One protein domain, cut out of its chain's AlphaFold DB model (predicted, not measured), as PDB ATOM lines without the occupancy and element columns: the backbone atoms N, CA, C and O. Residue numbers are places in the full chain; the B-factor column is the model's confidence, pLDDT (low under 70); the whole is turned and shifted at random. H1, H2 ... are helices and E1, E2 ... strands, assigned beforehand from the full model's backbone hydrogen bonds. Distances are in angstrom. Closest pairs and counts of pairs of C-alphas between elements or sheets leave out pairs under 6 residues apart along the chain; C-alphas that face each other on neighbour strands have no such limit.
ATOM      1  N   GLY A  35     174.746 128.758  63.409       50.03
ATOM      2  CA  GLY A  35     173.748 127.688  63.295       50.03
ATOM      3  C   GLY A  35     174.104 126.437  64.106       50.03
ATOM      4  O   GLY A  35     173.233 125.853  64.743       50.03
ATOM      5  N   VAL A  36     175.390 126.068  64.154       58.06
ATOM      6  CA  VAL A  36     175.867 124.908  64.929       58.06
ATOM      7  C   VAL A  36     175.772 125.161  66.436       58.06
ATOM      8  O   VAL A  36     175.381 124.263  67.174       58.06
ATOM      9  N   ILE A  37     176.058 126.381  66.901       57.38
ATOM     10  CA  ILE A  37     175.950 126.740  68.327       57.38
ATOM     11  C   ILE A  37     174.483 126.740  68.780       57.38
ATOM     12  O   ILE A  37     174.174 126.211  69.845       57.38
ATOM     13  N   ILE A  38     173.566 127.271  67.961       58.78
ATOM     14  CA  ILE A  38     172.128 127.252  68.266       58.78
ATOM     15  C   ILE A  38     171.596 125.813  68.245       58.78
ATOM     16  O   ILE A  38     170.892 125.418  69.168       58.78
ATOM     17  N   ALA A  39     171.976 125.000  67.255       59.19
ATOM     18  CA  ALA A  39     171.584 123.591  67.206       59.19
ATOM     19  C   ALA A  39     172.121 122.798  68.413       59.19
ATOM     20  O   ALA A  39     171.373 122.035  69.019       59.19
ATOM     21  N   ALA A  40     173.376 123.015  68.819       60.69
ATOM     22  CA  ALA A  40     173.964 122.372  69.993       60.69
ATOM     23  C   ALA A  40     173.299 122.815  71.309       60.69
ATOM     24  O   ALA A  40     173.063 121.979  72.178       60.69
ATOM     25  N   LEU A  41     172.939 124.097  71.449       59.56
ATOM     26  CA  LEU A  41     172.181 124.596  72.601       59.56
ATOM     27  C   LEU A  41     170.766 124.017  72.650       59.56
ATOM     28  O   LEU A  41     170.332 123.578  73.709       59.56
ATOM     29  N   VAL A  42     170.056 123.959  71.521       61.28
ATOM     30  CA  VAL A  42     168.704 123.382  71.464       61.28
ATOM     31  C   VAL A  42     168.743 121.886  71.776       61.28
ATOM     32  O   VAL A  42     167.950 121.421  72.590       61.28
ATOM     33  N   VAL A  43     169.698 121.136  71.218       61.47
ATOM     34  CA  VAL A  43     169.882 119.714  71.551       61.47
ATOM     35  C   VAL A  43     170.253 119.547  73.023       61.47
ATOM     36  O   VAL A  43     169.664 118.706  73.692       61.47
ATOM     37  N   GLY A  44     171.158 120.374  73.556       59.88
ATOM     38  CA  GLY A  44     171.559 120.346  74.964       59.88
ATOM     39  C   GLY A  44     170.403 120.626  75.925       59.88
ATOM     40  O   GLY A  44     170.215 119.874  76.879       59.88
ATOM     41  N   VAL A  45     169.579 121.642  75.651       61.25
ATOM     42  CA  VAL A  45     168.389 121.962  76.457       61.25
ATOM     43  C   VAL A  45     167.337 120.861  76.338       61.25
ATOM     44  O   VAL A  45     166.802 120.438  77.355       61.25
ATOM     45  N   VAL A  46     167.070 120.330  75.141       60.22
ATOM     46  CA  VAL A  46     166.114 119.222  74.968       60.22
ATOM     47  C   VAL A  46     166.590 117.963  75.700       60.22
ATOM     48  O   VAL A  46     165.787 117.309  76.364       60.22
ATOM     49  N   PHE A  47     167.886 117.638  75.664       57.31
ATOM     50  CA  PHE A  47     168.440 116.497  76.401       57.31
ATOM     51  C   PHE A  47     168.376 116.704  77.918       57.31
ATOM     52  O   PHE A  47     167.941 115.813  78.645       57.31
ATOM     53  N   PHE A  48     168.734 117.892  78.414       53.88
ATOM     54  CA  PHE A  48     168.636 118.203  79.841       53.88
ATOM     55  C   PHE A  48     167.187 118.184  80.335       53.88
ATOM     56  O   PHE A  48     166.893 117.551  81.347       53.88
ATOM     57  N   VAL A  49     166.262 118.809  79.603       56.00
ATOM     58  CA  VAL A  49     164.839 118.843  79.965       56.00
ATOM     59  C   VAL A  49     164.240 117.436  79.932       56.00
ATOM     60  O   VAL A  49     163.534 117.057  80.861       56.00
ATOM     61  N   THR A  50     164.551 116.613  78.927       53.56
ATOM     62  CA  THR A  50     164.010 115.241  78.849       53.56
ATOM     63  C   THR A  50     164.553 114.314  79.937       53.56
ATOM     64  O   THR A  50     163.794 113.492  80.457       53.56
ATOM     65  N   ILE A  51     165.824 114.444  80.328       53.78
ATOM     66  CA  ILE A  51     166.400 113.674  81.442       53.78
ATOM     67  C   ILE A  51     165.762 114.090  82.772       53.78
ATOM     68  O   ILE A  51     165.368 113.224  83.554       53.78
ATOM     69  N   TRP A  52     165.591 115.394  83.004       51.38
ATOM     70  CA  TRP A  52     164.962 115.903  84.223       51.38
ATOM     71  C   TRP A  52     163.491 115.502  84.328       51.38
ATOM     72  O   TRP A  52     163.076 114.983  85.362       51.38
ATOM     73  N   VAL A  53     162.710 115.644  83.248       56.19
ATOM     74  CA  VAL A  53     161.272 115.323  83.255       56.19
ATOM     75  C   VAL A  53     161.010 113.853  83.589       56.19
ATOM     76  O   VAL A  53     160.038 113.536  84.270       56.19
ATOM     77  N   ARG A  54     161.903 112.948  83.180       55.44
ATOM     78  CA  ARG A  54     161.759 111.509  83.435       55.44
ATOM     79  C   ARG A  54     162.056 111.086  84.876       55.44
ATOM     80  O   ARG A  54     161.736 109.950  85.209       55.44
ATOM     81  N   ASN A  55     162.683 111.923  85.702       61.72
ATOM     82  CA  ASN A  55     162.976 111.608  87.112       61.72
ATOM     83  C   ASN A  55     162.060 112.354  88.100       61.72
ATOM     84  O   ASN A  55     162.087 112.076  89.296       61.72
ATOM     85  N   LEU A  56     161.212 113.262  87.604       73.69
ATOM     86  CA  LEU A  56     160.222 113.978  88.410       73.69
ATOM     87  C   LEU A  56     159.207 113.091  89.158       73.69
ATOM     88  O   LEU A  56     158.881 113.469  90.282       73.69
ATOM     89  N   PRO A  57     158.666 111.979  88.608       83.19
ATOM     90  CA  PRO A  57     157.602 111.248  89.302       83.19
ATOM     91  C   PRO A  57     158.094 110.611  90.607       83.19
ATOM     92  O   PRO A  57     157.454 110.785  91.642       83.19
ATOM     93  N   ASP A  58     159.266 109.974  90.597       86.62
ATOM     94  CA  ASP A  58     159.838 109.345  91.793       86.62
ATOM     95  C   ASP A  58     160.248 110.385  92.847       86.62
ATOM     96  O   ASP A  58     159.954 110.220  94.029       86.62
ATOM     97  N   ALA A  59     160.836 111.512  92.424       84.88
ATOM     98  CA  ALA A  59     161.166 112.612  93.334       84.88
ATOM     99  C   ALA A  59     159.915 113.184  94.028       84.88
ATOM    100  O   ALA A  59     159.930 113.442  95.232       84.88
ATOM    101  N   ARG A  60     158.811 113.331  93.282       90.19
ATOM    102  CA  ARG A  60     157.511 113.741  93.832       90.19
ATOM    103  C   ARG A  60     156.965 112.714  94.814       90.19
ATOM    104  O   ARG A  60     156.515 113.103  95.882       90.19
ATOM    105  N   ARG A  61     157.059 111.414  94.507       91.12
ATOM    106  CA  ARG A  61     156.628 110.349  95.428       91.12
ATOM    107  C   ARG A  61     157.404 110.376  96.743       91.12
ATOM    108  O   ARG A  61     156.784 110.293  97.797       91.12
ATOM    109  N   SER A  62     158.723 110.560  96.699       89.19
ATOM    110  CA  SER A  62     159.543 110.727  97.907       89.19
ATOM    111  C   SER A  62     159.120 111.947  98.733       89.19
ATOM    112  O   SER A  62     159.034 111.866  99.958       89.19
ATOM    113  N   GLN A  63     158.826 113.073  98.077       89.50
ATOM    114  CA  GLN A  63     158.369 114.289  98.753       89.50
ATOM    115  C   GLN A  63     156.964 114.132  99.359       89.50
ATOM    116  O   GLN A  63     156.713 114.590 100.476       89.50
ATOM    117  N   ASP A  64     156.063 113.463  98.647       92.69
ATOM    118  CA  ASP A  64     154.714 113.159  99.117       92.69
ATOM    119  C   ASP A  64     154.769 112.240 100.348       92.69
ATOM    120  O   ASP A  64     154.128 112.543 101.349       92.69
ATOM    121  N   LEU A  65     155.609 111.194 100.348       91.25
ATOM    122  CA  LEU A  65     155.839 110.343 101.527       91.25
ATOM    123  C   LEU A  65     156.327 111.141 102.742       91.25
ATOM    124  O   LEU A  65     155.802 110.958 103.840       91.25
ATOM    125  N   ALA A  66     157.279 112.061 102.547       88.38
ATOM    126  CA  ALA A  66     157.752 112.941 103.615       88.38
ATOM    127  C   ALA A  66     156.623 113.823 104.171       88.38
ATOM    128  O   ALA A  66     156.503 113.997 105.384       88.38
ATOM    129  N   THR A  67     155.766 114.336 103.288       90.00
ATOM    130  CA  THR A  67     154.612 115.167 103.649       90.00
ATOM    131  C   THR A  67     153.567 114.366 104.425       90.00
ATOM    132  O   THR A  67     153.072 114.833 105.450       90.00
ATOM    133  N   ILE A  68     153.261 113.143 103.979       91.75
ATOM    134  CA  ILE A  68     152.336 112.230 104.662       91.75
ATOM    135  C   ILE A  68     152.876 111.889 106.053       91.75
ATOM    136  O   ILE A  68     152.149 112.010 107.037       91.75
ATOM    137  N   ALA A  69     154.153 111.511 106.148       89.00
ATOM    138  CA  ALA A  69     154.775 111.177 107.422       89.00
ATOM    139  C   ALA A  69     154.746 112.366 108.393       89.00
ATOM    140  O   ALA A  69     154.307 112.217 109.528       89.00
ATOM    141  N   ALA A  70     155.107 113.565 107.929       86.56
ATOM    142  CA  ALA A  70     155.038 114.777 108.740       86.56
ATOM    143  C   ALA A  70     153.609 115.090 109.219       86.56
ATOM    144  O   ALA A  70     153.422 115.478 110.371       86.56
ATOM    145  N   ALA A  71     152.597 114.899 108.367       89.25
ATOM    146  CA  ALA A  71     151.200 115.127 108.731       89.25
ATOM    147  C   ALA A  71     150.702 114.140 109.803       89.25
ATOM    148  O   ALA A  71     149.968 114.537 110.711       89.25
ATOM    149  N   ILE A  72     151.124 112.873 109.728       89.31
ATOM    150  CA  ILE A  72     150.817 111.852 110.740       89.31
ATOM    151  C   ILE A  72     151.516 112.189 112.062       89.31
ATOM    152  O   ILE A  72     150.852 112.243 113.096       89.31
ATOM    153  N   SER A  73     152.815 112.509 112.033       84.62
ATOM    154  CA  SER A  73     153.553 112.932 113.232       84.62
ATOM    155  C   SER A  73     152.929 114.168 113.883       84.62
ATOM    156  O   SER A  73     152.788 114.215 115.100       84.62
ATOM    157  N   TYR A  74     152.492 115.153 113.087       84.31
ATOM    158  CA  TYR A  74     151.845 116.365 113.601       84.31
ATOM    159  C   TYR A  74     150.504 116.080 114.290       84.31
ATOM    160  O   TYR A  74     150.152 116.757 115.255       84.31
ATOM    161  N   LYS A  75     149.755 115.068 113.830       85.12
ATOM    162  CA  LYS A  75     148.511 114.634 114.483       85.12
ATOM    163  C   LYS A  75     148.767 114.085 115.893       85.12
ATOM    164  O   LYS A  75     147.887 114.186 116.744       85.12
ATOM    165  N   GLY A  76     149.950 113.517 116.137       80.69
ATOM    166  CA  GLY A  76     150.365 112.972 117.434       80.69
ATOM    167  C   GLY A  76     149.690 111.655 117.828       80.69
ATOM    168  O   GLY A  76     149.912 111.163 118.929       80.69
ATOM    169  N   SER A  77     148.878 111.073 116.943       86.56
ATOM    170  CA  SER A  77     148.290 109.742 117.094       86.56
ATOM    171  C   SER A  77     148.262 109.013 115.755       86.56
ATOM    172  O   SER A  77     148.151 109.646 114.698       86.56
ATOM    173  N   LEU A  78     148.358 107.680 115.795       89.56
ATOM    174  CA  LEU A  78     148.254 106.861 114.593       89.56
ATOM    175  C   LEU A  78     146.820 106.933 114.045       89.56
ATOM    176  O   LEU A  78     145.873 106.587 114.753       89.56
ATOM    177  N   PRO A  79     146.610 107.428 112.815       91.00
ATOM    178  CA  PRO A  79     145.294 107.384 112.192       91.00
ATOM    179  C   PRO A  79     144.907 105.941 111.832       91.00
ATOM    180  O   PRO A  79     145.769 105.113 111.569       91.00
ATOM    181  N   GLN A  80     143.610 105.643 111.731       89.38
ATOM    182  CA  GLN A  80     143.173 104.344 111.198       89.38
ATOM    183  C   GLN A  80     143.431 104.243 109.689       89.38
ATOM    184  O   GLN A  80     143.741 103.173 109.169       89.38
ATOM    185  N   SER A  81     143.324 105.368 108.982       92.06
ATOM    186  CA  SER A  81     143.571 105.472 107.549       92.06
ATOM    187  C   SER A  81     144.180 106.823 107.170       92.06
ATOM    188  O   SER A  81     144.029 107.817 107.880       92.06
ATOM    189  N   LEU A  82     144.809 106.908 105.992       91.44
ATOM    190  CA  LEU A  82     145.319 108.190 105.483       91.44
ATOM    191  C   LEU A  82     144.211 109.234 105.265       91.44
ATOM    192  O   LEU A  82     144.489 110.427 105.323       91.44
ATOM    193  N   ASN A  83     142.958 108.805 105.071       89.81
ATOM    194  CA  ASN A  83     141.813 109.710 104.926       89.81
ATOM    195  C   ASN A  83     141.469 110.442 106.235       89.81
ATOM    196  O   ASN A  83     140.868 111.515 106.198       89.81
ATOM    197  N   ASP A  84     141.882 109.901 107.385       88.62
ATOM    198  CA  ASP A  84     141.659 110.514 108.700       88.62
ATOM    199  C   ASP A  84     142.681 111.614 109.020       88.62
ATOM    200  O   ASP A  84     142.680 112.182 110.121       88.62
ATOM    201  N   VAL A  85     143.595 111.892 108.089       88.38
ATOM    202  CA  VAL A  85     144.600 112.946 108.188       88.38
ATOM    203  C   VAL A  85     144.337 113.960 107.085       88.38
ATOM    204  O   VAL A  85     144.218 113.625 105.908       88.38
ATOM    205  N   ARG A  86     144.258 115.238 107.456       88.19
ATOM    206  CA  ARG A  86     144.157 116.318 106.471       88.19
ATOM    207  C   ARG A  86     145.530 116.560 105.860       88.19
ATOM    208  O   ARG A  86     146.334 117.295 106.424       88.19
ATOM    209  N   ILE A  87     145.780 115.934 104.718       90.44
ATOM    210  CA  ILE A  87     147.025 116.076 103.967       90.44
ATOM    211  C   ILE A  87     146.738 116.949 102.746       90.44
ATOM    212  O   ILE A  87     145.837 116.666 101.958       90.44
ATOM    213  N   THR A  88     147.489 118.035 102.596       88.81
ATOM    214  CA  THR A  88     147.352 118.977 101.480       88.81
ATOM    215  C   THR A  88     148.684 119.144 100.771       88.81
ATOM    216  O   THR A  88     149.729 119.042 101.406       88.81
ATOM    217  N   GLY A  89     148.652 119.462  99.476       88.88
ATOM    218  CA  GLY A  89     149.872 119.734  98.708       88.88
ATOM    219  C   GLY A  89     150.618 118.486  98.230       88.88
ATOM    220  O   GLY A  89     151.800 118.586  97.921       88.88
ATOM    221  N   LEU A  90     149.943 117.334  98.157       91.06
ATOM    222  CA  LEU A  90     150.492 116.146  97.502       91.06
ATOM    223  C   LEU A  90     150.522 116.336  95.987       91.06
ATOM    224  O   LEU A  90     149.604 116.919  95.404       91.06
ATOM    225  N   HIS A  91     151.564 115.812  95.350       92.38
ATOM    226  CA  HIS A  91     151.689 115.813  93.899       92.38
ATOM    227  C   HIS A  91     150.885 114.681  93.258       92.38
ATOM    228  O   HIS A  91     150.343 114.865  92.168       92.38
ATOM    229  N   ASN A  92     150.822 113.526  93.921       90.00
ATOM    230  CA  ASN A  92     150.071 112.355  93.480       90.00
ATOM    231  C   ASN A  92     148.837 112.130  94.369       90.00
ATOM    232  O   ASN A  92     148.810 112.567  95.524       90.00
ATOM    233  N   PRO A  93     147.790 111.456  93.857       90.69
ATOM    234  CA  PRO A  93     146.617 111.162  94.664       90.69
ATOM    235  C   PRO A  93     146.972 110.212  95.812       90.69
ATOM    236  O   PRO A  93     147.784 109.300  95.664       90.69
ATOM    237  N   LEU A  94     146.299 110.391  96.950       90.56
ATOM    238  CA  LEU A  94     146.554 109.626  98.175       90.56
ATOM    239  C   LEU A  94     146.405 108.103  97.983       90.56
ATOM    240  O   LEU A  94     147.018 107.327  98.703       90.56
ATOM    241  N   THR A  95     145.630 107.678  96.981       90.56
ATOM    242  CA  THR A  95     145.422 106.271  96.606       90.56
ATOM    243  C   THR A  95     146.674 105.570  96.073       90.56
ATOM    244  O   THR A  95     146.676 104.347  95.994       90.56
ATOM    245  N   GLU A  96     147.725 106.304  95.692       92.50
ATOM    246  CA  GLU A  96     149.018 105.710  95.307       92.50
ATOM    247  C   GLU A  96     149.892 105.313  96.506       92.50
ATOM    248  O   GLU A  96     150.984 104.760  96.335       92.50
ATOM    249  N   TYR A  97     149.419 105.588  97.719       93.69
ATOM    250  CA  TYR A  97     150.123 105.297  98.955       93.69
ATOM    251  C   TYR A  97     149.342 104.275  99.768       93.69
ATOM    252  O   TYR A  97     148.123 104.361  99.918       93.69
ATOM    253  N   SER A  98     150.067 103.307 100.318       94.06
ATOM    254  CA  SER A  98     149.524 102.363 101.286       94.06
ATOM    255  C   SER A  98     149.994 102.742 102.678       94.06
ATOM    256  O   SER A  98     151.144 103.136 102.867       94.06
ATOM    257  N   TYR A  99     149.099 102.606 103.646       93.75
ATOM    258  CA  TYR A  99     149.358 102.863 105.052       93.75
ATOM    259  C   TYR A  99     148.912 101.664 105.871       93.75
ATOM    260  O   TYR A  99     147.820 101.132 105.657       93.75
ATOM    261  N   LYS A 100     149.743 101.262 106.827       92.75
ATOM    262  CA  LYS A 100     149.414 100.199 107.767       92.75
ATOM    263  C   LYS A 100     150.024 100.500 109.126       92.75
ATOM    264  O   LYS A 100     151.225 100.716 109.219       92.75
ATOM    265  N   VAL A 101     149.217 100.440 110.179       90.81
ATOM    266  CA  VAL A 101     149.731 100.428 111.553       90.81
ATOM    267  C   VAL A 101     150.471  99.112 111.788       90.81
ATOM    268  O   VAL A 101     149.919  98.033 111.558       90.81
ATOM    269  N   THR A 102     151.733  99.197 112.202       87.50
ATOM    270  CA  THR A 102     152.567  98.031 112.526       87.50
ATOM    271  C   THR A 102     152.601  97.762 114.018       87.50
ATOM    272  O   THR A 102     152.547  96.601 114.418       87.50
ATOM    273  N   SER A 103     152.638  98.812 114.837       84.75
ATOM    274  CA  SER A 103     152.598  98.676 116.288       84.75
ATOM    275  C   SER A 103     151.863  99.846 116.927       84.75
ATOM    276  O   SER A 103     152.291 100.988 116.797       84.75
ATOM    277  N   GLU A 104     150.750  99.562 117.604       82.94
ATOM    278  CA  GLU A 104     149.944 100.573 118.302       82.94
ATOM    279  C   GLU A 104     150.260 100.610 119.805       82.94
ATOM    280  O   GLU A 104     150.448 101.684 120.365       82.94
ATOM    281  N   ASP A 105     150.417  99.436 120.428       80.81
ATOM    282  CA  ASP A 105     150.632  99.282 121.876       80.81
ATOM    283  C   ASP A 105     152.116  99.272 122.298       80.81
ATOM    284  O   ASP A 105     152.444  99.019 123.463       80.81
ATOM    285  N   ALA A 106     153.043  99.491 121.363       79.56
ATOM    286  CA  ALA A 106     154.468  99.559 121.676       79.56
ATOM    287  C   ALA A 106     154.834 100.854 122.425       79.56
ATOM    288  O   ALA A 106     154.135 101.861 122.309       79.56
ATOM    289  N   PRO A 107     155.981 100.878 123.138       80.81
ATOM    290  CA  PRO A 107     156.508 102.102 123.749       80.81
ATOM    291  C   PRO A 107     156.653 103.256 122.746       80.81
ATOM    292  O   PRO A 107     156.479 104.418 123.107       80.81
ATOM    293  N   THR A 108     156.953 102.917 121.492       81.00
ATOM    294  CA  THR A 108     156.995 103.814 120.336       81.00
ATOM    295  C   THR A 108     156.062 103.260 119.259       81.00
ATOM    296  O   THR A 108     156.413 102.266 118.617       81.00
ATOM    297  N   PRO A 109     154.872 103.855 119.065       86.31
ATOM    298  CA  PRO A 109     153.955 103.429 118.019       86.31
ATOM    299  C   PRO A 109     154.601 103.597 116.643       86.31
ATOM    300  O   PRO A 109     155.211 104.634 116.378       86.31
ATOM    301  N   SER A 110     154.446 102.611 115.762       88.69
ATOM    302  CA  SER A 110     155.019 102.635 114.414       88.69
ATOM    303  C   SER A 110     153.975 102.334 113.345       88.69
ATOM    304  O   SER A 110     152.956 101.666 113.571       88.69
ATOM    305  N   TYR A 111     154.236 102.841 112.147       90.06
ATOM    306  CA  TYR A 111     153.424 102.585 110.969       90.06
ATOM    307  C   TYR A 111     154.294 102.409 109.732       90.06
ATOM    308  O   TYR A 111     155.403 102.926 109.643       90.06
ATOM    309  N   GLN A 112     153.760 101.711 108.738       90.56
ATOM    310  CA  GLN A 112     154.372 101.563 107.431       90.56
ATOM    311  C   GLN A 112     153.674 102.435 106.395       90.56
ATOM    312  O   GLN A 112     152.447 102.414 106.270       90.56
ATOM    313  N   LEU A 113     154.479 103.158 105.619       91.50
ATOM    314  CA  LEU A 113     154.066 103.823 104.389       91.50
ATOM    315  C   LEU A 113     154.710 103.128 103.203       91.50
ATOM    316  O   LEU A 113     155.934 103.019 103.147       91.50
ATOM    317  N   CYS A 114     153.901 102.705 102.239       91.31
ATOM    318  CA  CYS A 114     154.404 102.090 101.023       91.31
ATOM    319  C   CYS A 114     154.006 102.877  99.780       91.31
ATOM    320  O   CYS A 114     152.910 103.432  99.695       91.31
ATOM    321  N   THR A 115     154.888 102.868  98.790       93.62
ATOM    322  CA  THR A 115     154.603 103.323  97.430       93.62
ATOM    323  C   THR A 115     155.464 102.541  96.443       93.62
ATOM    324  O   THR A 115     156.399 101.839  96.829       93.62
ATOM    325  N   THR A 116     155.165 102.657  95.156       92.19
ATOM    326  CA  THR A 116     155.974 102.045  94.099       92.19
ATOM    327  C   THR A 116     156.827 103.105  93.423       92.19
ATOM    328  O   THR A 116     156.310 104.140  93.024       92.19
ATOM    329  N   PHE A 117     158.121 102.850  93.253       90.25
ATOM    330  CA  PHE A 117     159.027 103.709  92.489       90.25
ATOM    331  C   PHE A 117     159.324 103.108  91.119       90.25
ATOM    332  O   PHE A 117     159.487 101.893  90.973       90.25
ATOM    333  N   GLU A 118     159.414 103.950  90.095       89.38
ATOM    334  CA  GLU A 118     159.727 103.509  88.734       89.38
ATOM    335  C   GLU A 118     161.227 103.285  88.527       89.38
ATOM    336  O   GLU A 118     161.631 102.467  87.689       89.38
ATOM    337  N   LYS A 119     162.061 103.984  89.302       85.94
ATOM    338  CA  LYS A 119     163.522 103.914  89.250       85.94
ATOM    339  C   LYS A 119     164.122 103.790  90.645       85.94
ATOM    340  O   LYS A 119     163.453 103.956  91.651       85.94
ATOM    341  N   SER A 120     165.409 103.461  90.686       84.81
ATOM    342  CA  SER A 120     166.209 103.530  91.909       84.81
ATOM    343  C   SER A 120     166.885 104.895  91.991       84.81
ATOM    344  O   SER A 120     167.406 105.377  90.985       84.81
ATOM    345  N   ALA A 121     166.958 105.480  93.184       77.69
ATOM    346  CA  ALA A 121     167.551 106.801  93.399       77.69
ATOM    347  C   ALA A 121     169.079 106.847  93.208       77.69
ATOM    348  O   ALA A 121     169.662 107.925  93.156       77.69
ATOM    349  N   GLY A 122     169.754 105.693  93.123       66.81
ATOM    350  CA  GLY A 122     171.210 105.601  92.943       66.81
ATOM    351  C   GLY A 122     172.040 106.124  94.124       66.81
ATOM    352  O   GLY A 122     173.264 106.033  94.089       66.81
ATOM    353  N   LEU A 123     171.395 106.650  95.168       65.38
ATOM    354  CA  LEU A 123     172.034 107.125  96.385       65.38
ATOM    355  C   LEU A 123     172.213 105.963  97.375       65.38
ATOM    356  O   LEU A 123     171.283 105.166  97.550       65.38
ATOM    357  N   PRO A 124     173.382 105.844  98.028       59.88
ATOM    358  CA  PRO A 124     173.550 104.907  99.126       59.88
ATOM    359  C   PRO A 124     172.595 105.290 100.261       59.88
ATOM    360  O   PRO A 124     172.462 106.464 100.602       59.88
ATOM    361  N   TYR A 125     171.923 104.293 100.838       57.31
ATOM    362  CA  TYR A 125     171.093 104.484 102.021       57.31
ATOM    363  C   TYR A 125     171.970 104.988 103.168       57.31
ATOM    364  O   TYR A 125     172.807 104.249 103.687       57.31
ATOM    365  N   THR A 126     171.789 106.245 103.553       56.16
ATOM    366  CA  THR A 126     172.336 106.788 104.792       56.16
ATOM    367  C   THR A 126     171.173 106.965 105.759       56.16
ATOM    368  O   THR A 126     170.310 107.803 105.482       56.16
ATOM    369  N   PRO A 127     171.112 106.197 106.860       51.94
ATOM    370  CA  PRO A 127     170.140 106.413 107.923       51.94
ATOM    371  C   PRO A 127     170.520 107.687 108.687       51.94
ATOM    372  O   PRO A 127     171.035 107.640 109.799       51.94
ATOM    373  N   ASP A 128     170.343 108.842 108.051       50.62
ATOM    374  CA  ASP A 128     170.260 110.112 108.754       50.62
ATOM    375  C   ASP A 128     168.804 110.281 109.199       50.62
ATOM    376  O   ASP A 128     167.875 110.154 108.401       50.62
ATOM    377  N   SER A 129     168.640 110.558 110.491       49.28
ATOM    378  CA  SER A 129     167.411 110.879 111.223       49.28
ATOM    379  C   SER A 129     166.504 111.958 110.612       49.28
ATOM    380  O   SER A 129     165.408 112.190 111.119       49.28
ATOM    381  N   SER A 130     166.922 112.642 109.543       56.00
ATOM    382  CA  SER A 130     166.069 113.599 108.841       56.00
ATOM    383  C   SER A 130     165.079 112.879 107.902       56.00
ATOM    384  O   SER A 130     165.446 112.263 106.897       56.00
ATOM    385  N   SER A 131     163.784 112.979 108.214       55.66
ATOM    386  CA  SER A 131     162.690 112.319 107.477       55.66
ATOM    387  C   SER A 131     162.649 112.649 105.977       55.66
ATOM    388  O   SER A 131     162.156 111.853 105.180       55.66
ATOM    389  N   HIS A 132     163.191 113.799 105.565       55.81
ATOM    390  CA  HIS A 132     163.204 114.237 104.167       55.81
ATOM    391  C   HIS A 132     164.215 113.483 103.299       55.81
ATOM    392  O   HIS A 132     163.911 113.142 102.156       55.81
ATOM    393  N   THR A 133     165.416 113.218 103.816       62.72
ATOM    394  CA  THR A 133     166.462 112.513 103.057       62.72
ATOM    395  C   THR A 133     166.172 111.025 102.955       62.72
ATOM    396  O   THR A 133     166.560 110.372 101.989       62.72
ATOM    397  N   TYR A 134     165.431 110.490 103.912       72.44
ATOM    398  CA  TYR A 134     165.180 109.069 104.016       72.44
ATOM    399  C   TYR A 134     164.341 108.504 102.851       72.44
ATOM    400  O   TYR A 134     164.764 107.557 102.190       72.44
ATOM    401  N   PHE A 135     163.214 109.133 102.494       82.62
ATOM    402  CA  PHE A 135     162.389 108.676 101.360       82.62
ATOM    403  C   PHE A 135     163.062 108.894  99.997       82.62
ATOM    404  O   PHE A 135     162.627 108.337  98.984       82.62
ATOM    405  N   SER A 136     164.115 109.717  99.947       80.69
ATOM    406  CA  SER A 136     164.880 109.956  98.722       80.69
ATOM    407  C   SER A 136     165.779 108.772  98.355       80.69
ATOM    408  O   SER A 136     166.052 108.578  97.175       80.69
ATOM    409  N   ALA A 137     166.173 107.935  99.322       81.44
ATOM    410  CA  ALA A 137     166.914 106.703  99.077       81.44
ATOM    411  C   ALA A 137     165.938 105.534  98.861       81.44
ATOM    412  O   ALA A 137     165.429 104.935  99.808       81.44
ATOM    413  N   HIS A 138     165.666 105.200  97.599       82.81
ATOM    414  CA  HIS A 138     164.737 104.130  97.234       82.81
ATOM    415  C   HIS A 138     165.270 103.247  96.108       82.81
ATOM    416  O   HIS A 138     166.091 103.662  95.280       82.81
ATOM    417  N   ARG A 139     164.776 102.009  96.069       85.62
ATOM    418  CA  ARG A 139     164.942 101.097  94.935       85.62
ATOM    419  C   ARG A 139     163.699 101.140  94.059       85.62
ATOM    420  O   ARG A 139     162.605 101.411  94.545       85.62
ATOM    421  N   LYS A 140     163.875 100.813  92.781       88.19
ATOM    422  CA  LYS A 140     162.765 100.539  91.871       88.19
ATOM    423  C   LYS A 140     161.855  99.449  92.452       88.19
ATOM    424  O   LYS A 140     162.344  98.445  92.961       88.19
ATOM    425  N   GLY A 141     160.549  99.618  92.281       89.81
ATOM    426  CA  GLY A 141     159.522  98.682  92.730       89.81
ATOM    427  C   GLY A 141     158.776  99.168  93.967       89.81
ATOM    428  O   GLY A 141     158.896 100.323  94.373       89.81
ATOM    429  N   ASN A 142     157.959  98.284  94.538       91.62
ATOM    430  CA  ASN A 142     157.217  98.584  95.757       91.62
ATOM    431  C   ASN A 142     158.185  98.656  96.944       91.62
ATOM    432  O   ASN A 142     158.959  97.726  97.172       91.62
ATOM    433  N   GLN A 143     158.156  99.761  97.678       88.75
ATOM    434  CA  GLN A 143     158.988 100.005  98.850       88.75
ATOM    435  C   GLN A 143     158.092 100.414 100.009       88.75
ATOM    436  O   GLN A 143     157.184 101.226  99.833       88.75
ATOM    437  N   CYS A 144     158.363  99.848 101.180       88.44
ATOM    438  CA  CYS A 144     157.681 100.167 102.423       88.44
ATOM    439  C   CYS A 144     158.686 100.744 103.409       88.44
ATOM    440  O   CYS A 144     159.808 100.256 103.528       88.44
ATOM    441  N   TYR A 145     158.255 101.772 104.118       86.50
ATOM    442  CA  TYR A 145     159.052 102.511 105.072       86.50
ATOM    443  C   TYR A 145     158.370 102.455 106.423       86.50
ATOM    444  O   TYR A 145     157.221 102.878 106.527       86.50
ATOM    445  N   GLU A 146     159.069 101.956 107.433       87.50
ATOM    446  CA  GLU A 146     158.573 101.987 108.801       87.50
ATOM    447  C   GLU A 146     158.960 103.317 109.446       87.50
ATOM    448  O   GLU A 146     160.107 103.757 109.372       87.50
ATOM    449  N   VAL A 147     157.970 103.995 110.011       84.62
ATOM    450  CA  VAL A 147     158.099 105.307 110.630       84.62
ATOM    451  C   VAL A 147     157.625 105.183 112.068       84.62
ATOM    452  O   VAL A 147     156.502 104.736 112.313       84.62
ATOM    453  N   ASP A 148     158.460 105.619 113.001       85.38
ATOM    454  CA  ASP A 148     158.080 105.717 114.403       85.38
ATOM    455  C   ASP A 148     157.388 107.061 114.652       85.38
ATOM    456  O   ASP A 148     157.788 108.104 114.131       85.38
ATOM    457  N   LEU A 149     156.341 107.050 115.476       79.00
ATOM    458  CA  LEU A 149     155.580 108.242 115.851       79.00
ATOM    459  C   LEU A 149     156.257 109.047 116.977       79.00
ATOM    460  O   LEU A 149     155.613 109.906 117.579       79.00
ATOM    461  N   ASP A 150     157.515 108.761 117.321       71.00
ATOM    462  CA  ASP A 150     158.171 109.416 118.452       71.00
ATOM    463  C   ASP A 150     158.280 110.936 118.209       71.00
ATOM    464  O   ASP A 150     159.075 111.431 117.410       71.00
ATOM    465  N   LEU A 151     157.444 111.689 118.931       52.12
ATOM    466  CA  LEU A 151     157.219 113.134 118.803       52.12
ATOM    467  C   LEU A 151     158.482 113.983 119.010       52.12
ATOM    468  O   LEU A 151     158.465 115.188 118.754       52.12
ATOM    469  N   ARG A 152     159.562 113.387 119.529       48.69
ATOM    470  CA  ARG A 152     160.832 114.078 119.784       48.69
ATOM    471  C   ARG A 152     161.862 113.861 118.684       48.69
ATOM    472  O   ARG A 152     162.689 114.743 118.479       48.69
ATOM    473  N   HIS A 153     161.807 112.728 117.995       49.28
ATOM    474  CA  HIS A 153     162.707 112.364 116.912       49.28
ATOM    475  C   HIS A 153     161.921 111.419 116.006       49.28
ATOM    476  O   HIS A 153     161.756 110.259 116.356       49.28
ATOM    477  N   ASN A 154     161.432 111.904 114.861       49.75
ATOM    478  CA  ASN A 154     160.864 111.042 113.825       49.75
ATOM    479  C   ASN A 154     161.975 110.115 113.295       49.75
ATOM    480  O   ASN A 154     162.577 110.396 112.257       49.75
ATOM    481  N   SER A 155     162.303 109.044 114.018       49.44
ATOM    482  CA  SER A 155     163.167 107.989 113.517       49.44
ATOM    483  C   SER A 155     162.368 107.211 112.488       49.44
ATOM    484  O   SER A 155     161.318 106.637 112.765       49.44
ATOM    485  N   VAL A 156     162.841 107.257 111.248       50.50
ATOM    486  CA  VAL A 156     162.282 106.458 110.168       50.50
ATOM    487  C   VAL A 156     163.262 105.327 109.903       50.50
ATOM    488  O   VAL A 156     164.415 105.581 109.552       50.50
ATOM    489  N   THR A 157     162.830 104.088 110.110       52.19
ATOM    490  CA  THR A 157     163.676 102.906 109.936       52.19
ATOM    491  C   THR A 157     163.271 102.191 108.652       52.19
ATOM    492  O   THR A 157     162.188 101.616 108.552       52.19
ATOM    493  N   ALA A 158     164.141 102.213 107.635       47.16
ATOM    494  CA  ALA A 158     163.870 101.487 106.395       47.16
ATOM    495  C   ALA A 158     164.352 100.092 106.640       47.16
ATOM    496  O   ALA A 158     165.550  99.820 106.578       47.16
TER     497      ALA A 158
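Overview. This is residues 35 to 158 of the 167 residues of an uncharacterized protein of Candidatus Saccharibacteria bacterium (UniProt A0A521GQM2). A long helix, H1, sticks out as a free arm from a compact body in which a second long helix, H2, packs along one face of a small three-stranded sheet, the other face of which bears no named helix. Two long loops, residues 76 to 97 and residues 118 to 130, lie at opposite sides of this body, and the very short H3 packs on H2. The printed part has 124 residues with three named helices and three named strands, in the order H1, H2, E1, E2, H3, E3; the sheet runs E1, E2, E3, all antiparallel, and the class is mixed, helices and strands. The whole is loose, with a radius of gyration of the C-alphas of 17.8 A, and spans 69 by 29 by 25 A, the arm making the length.

Along the chain. H1, residues 35 to 53, begins at C-alpha 35 at (173.748, 127.688, 63.295) and is 26.6 A long from first to last C-alpha. H2, residues 56 to 75, is 28.6 A long and ends at C-alpha 75 at (148.511, 114.634, 114.483). E1 is residues 98 to 103, 15.8 A, and E2 is residues 110 to 117, 22.3 A. H3, residues 131 to 134, is 5.4 A long. E3, residues 141 to 148, is 22.8 A long and ends at C-alpha 148 at (158.080, 105.717, 114.403).

Arrangement. E2 is the inner strand, and E1 and E3 are edge strands. E1 and E2 form a hairpin, antiparallel at 153 degrees, with N 100 and O 112 within hydrogen-bond range at 3.0 A. E2 and E3 are antiparallel at 158 degrees, with N 113 and O 145 at 2.9 A. H2 and this sheet make two layers, a helix on one face of a sheet. H2 lies over E2 and E3 at a height over the sheet of 9.5 A and runs along the strands, at 10 degrees to E2 on the local plane; its closest C-alphas to E2 are those of Asp 58 and Phe 117, 5.7 A apart. With residues 63 to 69 alone H2 touches H3, the closest C-alphas being those of Ala 66 and His 132, 5.6 A apart. H3 is not on the sheet. H1 and H2 meet only through their link. Every O i to N i+4 pair is within hydrogen-bond range in H1 and H2; H3 is too short for such a pair, and its one O i to N i+3 pair is not within range.

Size, cuts and confidence. The C-alphas of Gly 35 and Asp 105, the two farthest apart, are 69.1 A apart. Without residues 35 to 53, which stand free, the body spans 40 by 28 by 19 A. The printed part has no cut. The links H2 to E1 and E2 to H3 are long. The mean pLDDT of the printed part is 77.0, and it is under 70 in residues 35 to 55, 122 to 133 and 151 to 158.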